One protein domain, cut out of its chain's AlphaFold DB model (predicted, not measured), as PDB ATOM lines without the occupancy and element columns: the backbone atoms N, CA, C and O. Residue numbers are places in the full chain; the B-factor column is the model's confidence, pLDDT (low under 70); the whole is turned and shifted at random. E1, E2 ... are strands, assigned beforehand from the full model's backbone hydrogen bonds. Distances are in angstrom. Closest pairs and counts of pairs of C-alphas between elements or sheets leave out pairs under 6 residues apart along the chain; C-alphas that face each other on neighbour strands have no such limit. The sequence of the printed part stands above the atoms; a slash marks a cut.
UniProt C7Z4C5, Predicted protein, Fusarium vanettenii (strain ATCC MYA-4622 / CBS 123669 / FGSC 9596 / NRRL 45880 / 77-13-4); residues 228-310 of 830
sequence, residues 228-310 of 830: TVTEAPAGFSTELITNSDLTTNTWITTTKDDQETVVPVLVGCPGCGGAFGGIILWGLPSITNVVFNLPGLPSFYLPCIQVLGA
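AT A GLANCE: This is residues 228 to 310 of the 830 residues of the protein "Predicted protein" of Fusarium vanettenii (strain ATCC MYA-4622 / CBS 123669 / FGSC 9596 / NRRL 45880 / 77-13-4) (UniProt C7Z4C5). A strongly twisted, curled sheet of four antiparallel strands, ordered E1, E4, E3, E2, has a mostly loop-built layer over one face, made of the first residues, E5 and residues 293 to 304. The 83 printed residues hold six named strands, E1 to E6, and no named helix: all strand, with 34 residues, under half, in named elements. It is compact, radius of gyration of the C-alphas 12.4 A, spanning 31 by 28 by 23 A.

IN THESE COORDINATES: E1, residues 237 to 242, begins at C-alpha (144.504, 207.378, 125.438). E2 is 250 to 256, 18.0 A; E3, 259 to 267, 23.4 A, bends by 54 degrees at residue 262. E4 is 277 to 282, E5 290 to 292, and E6 305 to 307, ending at C-alpha (150.851, 190.149, 137.750).

HOW THE PARTS SIT: E1 to E4 form a Greek key: E2, E3, E4 are a meander of successive antiparallel neighbours, and E1 is antiparallel to E4, N 239 and O 280 being 3.0 A apart. In the hairpin E2 and E3, N 252 and O 263 are within hydrogen-bond range at 2.9 A; in the hairpin E3 and E4, N 279 and O 266 are within hydrogen-bond range at 2.9 A. E5 and E6 pair with no named strand.

THE WHOLE: The printed part has no cut. The link E5 to E6 is long. Residues 306 to 310 are under pLDDT 70.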
ATOM      1  N   THR A 228     161.545 210.850 134.581       93.12
ATOM      2  CA  THR A 228     160.231 211.492 134.424       93.12
ATOM      3  C   THR A 228     159.774 211.377 132.971       93.12
ATOM      4  O   THR A 228     160.557 211.634 132.060       93.12
ATOM      5  N   VAL A 229     158.512 211.011 132.752       93.19
ATOM      6  CA  VAL A 229     157.877 210.895 131.430       93.19
ATOM      7  C   VAL A 229     156.973 212.108 131.220       93.19
ATOM      8  O   VAL A 229     155.926 212.209 131.856       93.19
ATOM      9  N   THR A 230     157.386 213.039 130.360       95.31
ATOM     10  CA  THR A 230     156.666 214.303 130.095       95.31
ATOM     11  C   THR A 230     155.824 214.290 128.820       95.31
ATOM     12  O   THR A 230     154.932 215.118 128.666       95.31
ATOM     13  N   GLU A 231     156.094 213.362 127.903       95.19
ATOM     14  CA  GLU A 231     155.383 213.232 126.629       95.19
ATOM     15  C   GLU A 231     154.530 211.963 126.618       95.19
ATOM     16  O   GLU A 231     154.926 210.918 127.143       95.19
ATOM     17  N   ALA A 232     153.340 212.056 126.023       94.06
ATOM     18  CA  ALA A 232     152.438 210.921 125.893       94.06
ATOM     19  C   ALA A 232     152.968 209.943 124.823       94.06
ATOM     20  O   ALA A 232     153.253 210.372 123.702       94.06
ATOM     21  N   PRO A 233     153.100 208.638 125.126       93.06
ATOM     22  CA  PRO A 233     153.573 207.651 124.157       93.06
ATOM     23  C   PRO A 233     152.573 207.469 123.005       93.06
ATOM     24  O   PRO A 233     151.369 207.688 123.155       93.06
ATOM     25  N   ALA A 234     153.057 207.029 121.842       94.06
ATOM     26  CA  ALA A 234     152.192 206.741 120.700       94.06
ATOM     27  C   ALA A 234     151.163 205.648 121.056       94.06
ATOM     28  O   ALA A 234     151.535 204.563 121.497       94.06
ATOM     29  N   GLY A 235     149.873 205.943 120.863       92.81
ATOM     30  CA  GLY A 235     148.763 205.077 121.287       92.81
ATOM     31  C   GLY A 235     148.224 205.358 122.698       92.81
ATOM     32  O   GLY A 235     147.263 204.708 123.111       92.81
ATOM     33  N   PHE A 236     148.783 206.331 123.428       95.19
ATOM     34  CA  PHE A 236     148.216 206.787 124.696       95.19
ATOM     35  C   PHE A 236     146.785 207.304 124.517       95.19
ATOM     36  O   PHE A 236     146.518 208.139 123.651       95.19
ATOM     37  N   SER A 237     145.863 206.835 125.356       95.69
ATOM     38  CA  SER A 237     144.504 207.378 125.438       95.69
ATOM     39  C   SER A 237     143.947 207.252 126.853       95.69
ATOM     40  O   SER A 237     144.230 206.294 127.568       95.69
ATOM     41  N   THR A 238     143.150 208.236 127.260       95.00
ATOM     42  CA  THR A 238     142.482 208.274 128.563       95.00
ATOM     43  C   THR A 238     141.013 207.893 128.416       95.00
ATOM     44  O   THR A 238     140.363 208.257 127.439       95.00
ATOM     45  N   GLU A 239     140.476 207.168 129.395       95.44
ATOM     46  CA  GLU A 239     139.060 206.795 129.433       95.44
ATOM     47  C   GLU A 239     138.508 206.965 130.850       95.44
ATOM     48  O   GLU A 239     139.095 206.479 131.814       95.44
ATOM     49  N   LEU A 240     137.402 207.699 130.983       93.94
ATOM     50  CA  LEU A 240     136.767 207.971 132.273       93.94
ATOM     51  C   LEU A 240     135.916 206.779 132.712       93.94
ATOM     52  O   LEU A 240     135.032 206.346 131.976       93.94
ATOM     53  N   ILE A 241     136.122 206.318 133.945       93.06
ATOM     54  CA  ILE A 241     135.272 205.321 134.595       93.06
ATOM     55  C   ILE A 241     134.602 205.889 135.844       93.06
ATOM     56  O   ILE A 241     135.238 206.506 136.697       93.06
ATOM     57  N   THR A 242     133.303 205.634 135.970       88.00
ATOM     58  CA  THR A 242     132.531 205.866 137.193       88.00
ATOM     59  C   THR A 242     132.523 204.577 138.010       88.00
ATOM     60  O   THR A 242     131.758 203.660 137.708       88.00
ATOM     61  N   ASN A 243     133.389 204.484 139.016       81.12
ATOM     62  CA  ASN A 243     133.459 203.340 139.919       81.12
ATOM     63  C   ASN A 243     133.717 203.844 141.344       81.12
ATOM     64  O   ASN A 243     134.800 204.343 141.643       81.12
ATOM     65  N   SER A 244     132.705 203.703 142.202       78.12
ATOM     66  CA  SER A 244     132.694 204.145 143.602       78.12
ATOM     67  C   SER A 244     133.714 203.452 144.495       78.12
ATOM     68  O   SER A 244     134.078 203.992 145.537       78.12
ATOM     69  N   ASP A 245     134.144 202.255 144.106       87.94
ATOM     70  CA  ASP A 245     134.897 201.349 144.969       87.94
ATOM     71  C   ASP A 245     136.412 201.581 144.820       87.94
ATOM     72  O   ASP A 245     137.216 201.143 145.646       87.94
ATOM     73  N   LEU A 246     136.808 202.310 143.771       87.62
ATOM     74  CA  LEU A 246     138.176 202.753 143.549       87.62
ATOM     75  C   LEU A 246     138.433 204.024 144.365       87.62
ATOM     76  O   LEU A 246     137.845 205.070 144.114       87.62
ATOM     77  N   THR A 247     139.345 203.924 145.333       88.38
ATOM     78  CA  THR A 247     139.707 205.017 146.261       88.38
ATOM     79  C   THR A 247     141.186 205.413 146.198       88.38
ATOM     80  O   THR A 247     141.578 206.432 146.763       88.38
ATOM     81  N   THR A 248     142.018 204.640 145.494       88.44
ATOM     82  CA  THR A 248     143.464 204.859 145.348       88.44
ATOM     83  C   THR A 248     143.938 204.481 143.944       88.44
ATOM     84  O   THR A 248     143.322 203.651 143.273       88.44
ATOM     85  N   ASN A 249     145.047 205.080 143.492       90.06
ATOM     86  CA  ASN A 249     145.669 204.729 142.213       90.06
ATOM     87  C   ASN A 249     146.048 203.241 142.205       90.06
ATOM     88  O   ASN A 249     146.801 202.780 143.065       90.06
ATOM     89  N   THR A 250     145.534 202.502 141.228       91.25
ATOM     90  CA  THR A 250     145.621 201.039 141.174       91.25
ATOM     91  C   THR A 250     145.801 200.562 139.732       91.25
ATOM     92  O   THR A 250     145.927 201.372 138.817       91.25
ATOM     93  N   TRP A 251     145.815 199.251 139.513       91.62
ATOM     94  CA  TRP A 251     145.773 198.643 138.187       91.62
ATOM     95  C   TRP A 251     144.570 197.708 138.092       91.62
ATOM     96  O   TRP A 251     144.260 196.997 139.048       91.62
ATOM     97  N   ILE A 252     143.907 197.693 136.937       92.44
ATOM     98  CA  ILE A 252     142.776 196.804 136.655       92.44
ATOM     99  C   ILE A 252     143.059 195.963 135.412       92.44
ATOM    100  O   ILE A 252     143.700 196.433 134.470       92.44
ATOM    101  N   THR A 253     142.541 194.736 135.390       92.25
ATOM    102  CA  THR A 253     142.357 193.994 134.138       92.25
ATOM    103  C   THR A 253     141.037 194.434 133.517       92.25
ATOM    104  O   THR A 253     140.008 194.436 134.192       92.25
ATOM    105  N   THR A 254     141.057 194.812 132.246       93.00
ATOM    106  CA  THR A 254     139.868 195.194 131.474       93.00
ATOM    107  C   THR A 254     140.065 194.823 130.003       93.00
ATOM    108  O   THR A 254     141.187 194.548 129.574       93.00
ATOM    109  N   THR A 255     138.979 194.783 129.237       89.94
ATOM    110  CA  THR A 255     138.975 194.345 127.838       89.94
ATOM    111  C   THR A 255     138.797 195.540 126.912       89.94
ATOM    112  O   THR A 255     137.870 196.327 127.089       89.94
ATOM    113  N   LYS A 256     139.656 195.651 125.897       89.38
ATOM    114  CA  LYS A 256     139.529 196.622 124.801       89.38
ATOM    115  C   LYS A 256     139.867 195.935 123.491       89.38
ATOM    116  O   LYS A 256     140.790 195.127 123.449       89.38
ATOM    117  N   ASP A 257     139.080 196.216 122.456       90.69
ATOM    118  CA  ASP A 257     139.203 195.593 121.132       90.69
ATOM    119  C   ASP A 257     139.267 194.045 121.216       90.69
ATOM    120  O   ASP A 257     140.109 193.392 120.601       90.69
ATOM    121  N   ASP A 258     138.390 193.475 122.057       90.94
ATOM    122  CA  ASP A 258     138.284 192.053 122.430       90.94
ATOM    123  C   ASP A 258     139.547 191.408 123.054       90.94
ATOM    124  O   ASP A 258     139.630 190.183 123.170       90.94
ATOM    125  N   GLN A 259     140.513 192.206 123.530       87.94
ATOM    126  CA  GLN A 259     141.699 191.724 124.252       87.94
ATOM    127  C   GLN A 259     141.712 192.175 125.718       87.94
ATOM    128  O   GLN A 259     141.599 193.363 126.022       87.94
ATOM    129  N   GLU A 260     141.881 191.218 126.638       89.81
ATOM    130  CA  GLU A 260     142.171 191.502 128.048       89.81
ATOM    131  C   GLU A 260     143.566 192.121 128.190       89.81
ATOM    132  O   GLU A 260     144.553 191.602 127.665       89.81
ATOM    133  N   THR A 261     143.668 193.215 128.940       92.75
ATOM    134  CA  THR A 261     144.942 193.866 129.253       92.75
ATOM    135  C   THR A 261     144.910 194.523 130.632       92.75
ATOM    136  O   THR A 261     143.847 194.769 131.205       92.75
ATOM    137  N   VAL A 262     146.095 194.762 131.192       92.38
ATOM    138  CA  VAL A 262     146.294 195.287 132.547       92.38
ATOM    139  C   VAL A 262     146.731 196.740 132.442       92.38
ATOM    140  O   VAL A 262     147.815 197.032 131.937       92.38
ATOM    141  N   VAL A 263     145.885 197.650 132.914       95.19
ATOM    142  CA  VAL A 263     146.046 199.100 132.742       95.19
ATOM    143  C   VAL A 263     145.946 199.837 134.077       95.19
ATOM    144  O   VAL A 263     145.164 199.434 134.945       95.19
ATOM    145  N   PRO A 264     146.729 200.911 134.276       95.31
ATOM    146  CA  PRO A 264     146.670 201.690 135.497       95.31
ATOM    147  C   PRO A 264     145.466 202.636 135.487       95.31
ATOM    148  O   PRO A 264     145.057 203.151 134.441       95.31
ATOM    149  N   VAL A 265     144.926 202.880 136.678       95.06
ATOM    150  CA  VAL A 265     143.817 203.796 136.937       95.06
ATOM    151  C   VAL A 265     144.283 204.890 137.889       95.06
ATOM    152  O   VAL A 265     144.774 204.596 138.982       95.06
ATOM    153  N   LEU A 266     144.087 206.149 137.496       94.62
ATOM    154  CA  LEU A 266     144.196 207.293 138.405       94.62
ATOM    155  C   LEU A 266     142.847 207.561 139.053       94.62
ATOM    156  O   LEU A 266     141.837 207.574 138.356       94.62
ATOM    157  N   VAL A 267     142.833 207.811 140.358       93.31
ATOM    158  CA  VAL A 267     141.610 207.949 141.157       93.31
ATOM    159  C   VAL A 267     141.623 209.271 141.917       93.31
ATOM    160  O   VAL A 267     142.670 209.711 142.389       93.31
ATOM    161  N   GLY A 268     140.460 209.920 142.032       85.56
ATOM    162  CA  GLY A 268     140.279 211.104 142.883       85.56
ATOM    163  C   GLY A 268     141.014 212.373 142.426       85.56
ATOM    164  O   GLY A 268     140.993 213.379 143.135       85.56
ATOM    165  N   CYS A 269     141.654 212.367 141.254       85.25
ATOM    166  CA  CYS A 269     142.312 213.553 140.718       85.25
ATOM    167  C   CYS A 269     141.313 214.577 140.129       85.25
ATOM    168  O   CYS A 269     140.257 214.194 139.614       85.25
ATOM    169  N   PRO A 270     141.614 215.893 140.172       81.75
ATOM    170  CA  PRO A 270     140.747 216.916 139.588       81.75
ATOM    171  C   PRO A 270     140.506 216.664 138.092       81.75
ATOM    172  O   PRO A 270     141.452 216.538 137.321       81.75
ATOM    173  N   GLY A 271     139.235 216.570 137.691       79.38
ATOM    174  CA  GLY A 271     138.822 216.216 136.325       79.38
ATOM    175  C   GLY A 271     138.679 214.710 136.050       79.38
ATOM    176  O   GLY A 271     138.032 214.336 135.077       79.38
ATOM    177  N   CYS A 272     139.178 213.832 136.924       81.75
ATOM    178  CA  CYS A 272     139.213 212.377 136.725       81.75
ATOM    179  C   CYS A 272     137.891 211.656 137.062       81.75
ATOM    180  O   CYS A 272     137.903 210.576 137.639       81.75
ATOM    181  N   GLY A 273     136.738 212.267 136.771       76.56
ATOM    182  CA  GLY A 273     135.419 211.745 137.166       76.56
ATOM    183  C   GLY A 273     134.997 212.075 138.609       76.56
ATOM    184  O   GLY A 273     133.905 211.704 139.028       76.56
ATOM    185  N   GLY A 274     135.817 212.824 139.356       81.75
ATOM    186  CA  GLY A 274     135.509 213.293 140.711       81.75
ATOM    187  C   GLY A 274     135.883 212.294 141.812       81.75
ATOM    188  O   GLY A 274     136.728 211.427 141.617       81.75
ATOM    189  N   ALA A 275     135.261 212.427 142.987       77.62
ATOM    190  CA  ALA A 275     135.603 211.643 144.183       77.62
ATOM    191  C   ALA A 275     135.260 210.138 144.096       77.62
ATOM    192  O   ALA A 275     135.721 209.364 144.927       77.62
ATOM    193  N   PHE A 276     134.462 209.738 143.101       80.94
ATOM    194  CA  PHE A 276     133.990 208.363 142.865       80.94
ATOM    195  C   PHE A 276     134.233 207.931 141.407       80.94
ATOM    196  O   PHE A 276     133.463 207.170 140.813       80.94
ATOM    197  N   GLY A 277     135.272 208.504 140.799       88.44
ATOM    198  CA  GLY A 277     135.670 208.249 139.426       88.44
ATOM    199  C   GLY A 277     137.178 208.081 139.296       88.44
ATOM    200  O   GLY A 277     137.958 208.462 140.177       88.44
ATOM    201  N   GLY A 278     137.572 207.504 138.169       94.56
ATOM    202  CA  GLY A 278     138.964 207.425 137.768       94.56
ATOM    203  C   GLY A 278     139.159 207.553 136.264       94.56
ATOM    204  O   GLY A 278     138.206 207.550 135.484       94.56
ATOM    205  N   ILE A 279     140.422 207.646 135.858       95.75
ATOM    206  CA  ILE A 279     140.853 207.580 134.460       95.75
ATOM    207  C   ILE A 279     141.658 206.298 134.258       95.75
ATOM    208  O   ILE A 279     142.705 206.134 134.883       95.75
ATOM    209  N   ILE A 280     141.202 205.433 133.350       96.00
ATOM    210  CA  ILE A 280     142.017 204.366 132.764       96.00
ATOM    211  C   ILE A 280     143.042 204.997 131.816       96.00
ATOM    212  O   ILE A 280     142.701 205.841 130.983       96.00
ATOM    213  N   LEU A 281     144.294 204.559 131.932       96.19
ATOM    214  CA  LEU A 281     145.428 205.030 131.142       96.19
ATOM    215  C   LEU A 281     145.861 203.964 130.122       96.19
ATOM    216  O   LEU A 281     146.733 203.134 130.393       96.19
ATOM    217  N   TRP A 282     145.266 203.976 128.933       96.25
ATOM    218  CA  TRP A 282     145.639 203.065 127.850       96.25
ATOM    219  C   TRP A 282     146.969 203.469 127.205       96.25
ATOM    220  O   TRP A 282     147.297 204.652 127.122       96.25
ATOM    221  N   GLY A 283     147.712 202.491 126.682       94.19
ATOM    222  CA  GLY A 283     148.903 202.734 125.856       94.19
ATOM    223  C   GLY A 283     150.157 203.194 126.611       94.19
ATOM    224  O   GLY A 283     151.143 203.553 125.970       94.19
ATOM    225  N   LEU A 284     150.161 203.184 127.950       92.94
ATOM    226  CA  LEU A 284     151.385 203.445 128.711       92.94
ATOM    227  C   LEU A 284     152.370 202.265 128.636       92.94
ATOM    228  O   LEU A 284     151.958 201.117 128.815       92.94
ATOM    229  N   PRO A 285     153.676 202.518 128.425       86.31
ATOM    230  CA  PRO A 285     154.698 201.487 128.519       86.31
ATOM    231  C   PRO A 285     154.865 200.997 129.963       86.31
ATOM    232  O   PRO A 285     154.757 201.767 130.918       86.31
ATOM    233  N   SER A 286     155.216 199.720 130.109       80.88
ATOM    234  CA  SER A 286     155.473 199.040 131.386       80.88
ATOM    235  C   SER A 286     156.799 199.468 132.037       80.88
ATOM    236  O   SER A 286     157.725 198.668 132.175       80.88
ATOM    237  N   ILE A 287     156.906 200.742 132.419       82.94
ATOM    238  CA  ILE A 287     158.073 201.336 133.085       82.94
ATOM    239  C   ILE A 287     157.722 201.777 134.510       82.94
ATOM    240  O   ILE A 287     156.748 202.490 134.740       82.94
ATOM    241  N   THR A 288     158.535 201.350 135.476       82.00
ATOM    242  CA  THR A 288     158.397 201.696 136.900       82.00
ATOM    243  C   THR A 288     159.532 202.584 137.377       82.00
ATOM    244  O   THR A 288     160.538 202.747 136.689       82.00
ATOM    245  N   ASN A 289     159.382 203.119 138.590       84.56
ATOM    246  CA  ASN A 289     160.290 204.094 139.197       84.56
ATOM    247  C   ASN A 289     160.393 205.400 138.384       84.56
ATOM    248  O   ASN A 289     161.280 206.207 138.634       84.56
ATOM    249  N   VAL A 290     159.466 205.644 137.454       90.31
ATOM    250  CA  VAL A 290     159.323 206.924 136.755       90.31
ATOM    251  C   VAL A 290     158.123 207.701 137.285       90.31
ATOM    252  O   VAL A 290     157.105 207.113 137.661       90.31
ATOM    253  N   VAL A 291     158.234 209.027 137.289       92.62
ATOM    254  CA  VAL A 291     157.085 209.924 137.473       92.62
ATOM    255  C   VAL A 291     156.493 210.229 136.103       92.62
ATOM    256  O   VAL A 291     157.189 210.714 135.216       92.62
ATOM    257  N   PHE A 292     155.205 209.976 135.918       94.75
ATOM    258  CA  PHE A 292     154.471 210.416 134.740       94.75
ATOM    259  C   PHE A 292     153.960 211.837 134.987       94.75
ATOM    260  O   PHE A 292     153.298 212.096 135.989       94.75
ATOM    261  N   ASN A 293     154.280 212.758 134.084       94.88
ATOM    262  CA  ASN A 293     153.887 214.164 134.127       94.88
ATOM    263  C   ASN A 293     153.301 214.554 132.763       94.88
ATOM    264  O   ASN A 293     153.915 215.286 131.989       94.88
ATOM    265  N   LEU A 294     152.155 213.952 132.439       94.75
ATOM    266  CA  LEU A 294     151.540 214.014 131.114       94.75
ATOM    267  C   LEU A 294     150.587 215.216 131.003       94.75
ATOM    268  O   LEU A 294     149.864 215.508 131.958       94.75
ATOM    269  N   PRO A 295     150.532 215.906 129.847       92.31
ATOM    270  CA  PRO A 295     149.684 217.083 129.679       92.31
ATOM    271  C   PRO A 295     148.201 216.742 129.888       92.31
ATOM    272  O   PRO A 295     147.667 215.829 129.261       92.31
ATOM    273  N   GLY A 296     147.535 217.496 130.768       90.19
ATOM    274  CA  GLY A 296     146.126 217.284 131.127       90.19
ATOM    275  C   GLY A 296     145.881 216.285 132.267       90.19
ATOM    276  O   GLY A 296     144.729 216.084 132.639       90.19
ATOM    277  N   LEU A 297     146.931 215.693 132.848       92.62
ATOM    278  CA  LEU A 297     146.860 214.833 134.033       92.62
ATOM    279  C   LEU A 297     147.707 215.413 135.182       92.62
ATOM    280  O   LEU A 297     148.641 216.178 134.928       92.62
ATOM    281  N   PRO A 298     147.421 215.074 136.454       92.56
ATOM    282  CA  PRO A 298     148.348 215.360 137.549       92.56
ATOM    283  C   PRO A 298     149.644 214.558 137.377       92.56
ATOM    284  O   PRO A 298     149.650 213.514 136.723       92.56
ATOM    285  N   SER A 299     150.731 214.974 138.029       92.69
ATOM    286  CA  SER A 299     151.913 214.113 138.134       92.69
ATOM    287  C   SER A 299     151.604 212.890 139.009       92.69
ATOM    288  O   SER A 299     151.126 213.042 140.133       92.69
ATOM    289  N   PHE A 300     151.898 211.683 138.524       92.38
ATOM    290  CA  PHE A 300     151.662 210.432 139.250       92.38
ATOM    291  C   PHE A 300     152.855 209.475 139.160       92.38
ATOM    292  O   PHE A 300     153.667 209.539 138.240       92.38
ATOM    293  N   TYR A 301     152.939 208.550 140.113       89.88
ATOM    294  CA  TYR A 301     153.783 207.361 140.019       89.88
ATOM    295  C   TYR A 301     152.889 206.122 140.066       89.88
ATOM    296  O   TYR A 301     151.796 206.158 140.634       89.88
ATOM    297  N   LEU A 302     153.358 205.026 139.474       86.00
ATOM    298  CA  LEU A 302     152.690 203.729 139.545       86.00
ATOM    299  C   LEU A 302     153.515 202.800 140.447       86.00
ATOM    300  O   LEU A 302     154.735 202.726 140.265       86.00
ATOM    301  N   PRO A 303     152.901 202.106 141.424       79.38
ATOM    302  CA  PRO A 303     153.610 201.103 142.210       79.38
ATOM    303  C   PRO A 303     154.038 199.942 141.302       79.38
ATOM    304  O   PRO A 303     153.321 199.592 140.362       79.38
ATOM    305  N   CYS A 304     155.190 199.329 141.595       79.62
ATOM    306  CA  CYS A 304     155.564 198.079 140.937       79.62
ATOM    307  C   CYS A 304     154.595 196.970 141.354       79.62
ATOM    308  O   CYS A 304     154.296 196.824 142.541       79.62
ATOM    309  N   ILE A 305     154.120 196.190 140.383       76.94
ATOM    310  CA  ILE A 305     153.187 195.086 140.613       76.94
ATOM    311  C   ILE A 305     153.708 193.792 139.992       76.94
ATOM    312  O   ILE A 305     154.329 193.793 138.929       76.94
ATOM    313  N   GLN A 306     153.421 192.672 140.646       68.62
ATOM    314  CA  GLN A 306     153.647 191.338 140.098       68.62
ATOM    315  C   GLN A 306     152.304 190.764 139.654       68.62
ATOM    316  O   GLN A 306     151.463 190.429 140.484       68.62
ATOM    317  N   VAL A 307     152.094 190.657 138.342       60.50
ATOM    318  CA  VAL A 307     150.851 190.149 137.750       60.50
ATOM    319  C   VAL A 307     151.169 188.892 136.955       60.50
ATOM    320  O   VAL A 307     152.045 188.892 136.096       60.50
ATOM    321  N   LEU A 308     150.487 187.787 137.276       54.66
ATOM    322  CA  LEU A 308     150.672 186.471 136.639       54.66
ATOM    323  C   LEU A 308     152.127 185.936 136.674       54.66
ATOM    324  O   LEU A 308     152.514 185.116 135.844       54.66
ATOM    325  N   GLY A 309     152.935 186.389 137.640       51.56
ATOM    326  CA  GLY A 309     154.364 186.059 137.757       51.56
ATOM    327  C   GLY A 309     155.295 186.938 136.911       51.56
ATOM    328  O   GLY A 309     156.512 186.857 137.067       51.56
ATOM    329  N   ALA A 310     154.756 187.822 136.067       50.28
ATOM    330  CA  ALA A 310     155.517 188.893 135.439       50.28
ATOM    331  C   ALA A 310     155.584 190.098 136.390       50.28
ATOM    332  O   ALA A 310     154.558 190.645 136.800       50.28
TER     333      ALA A 310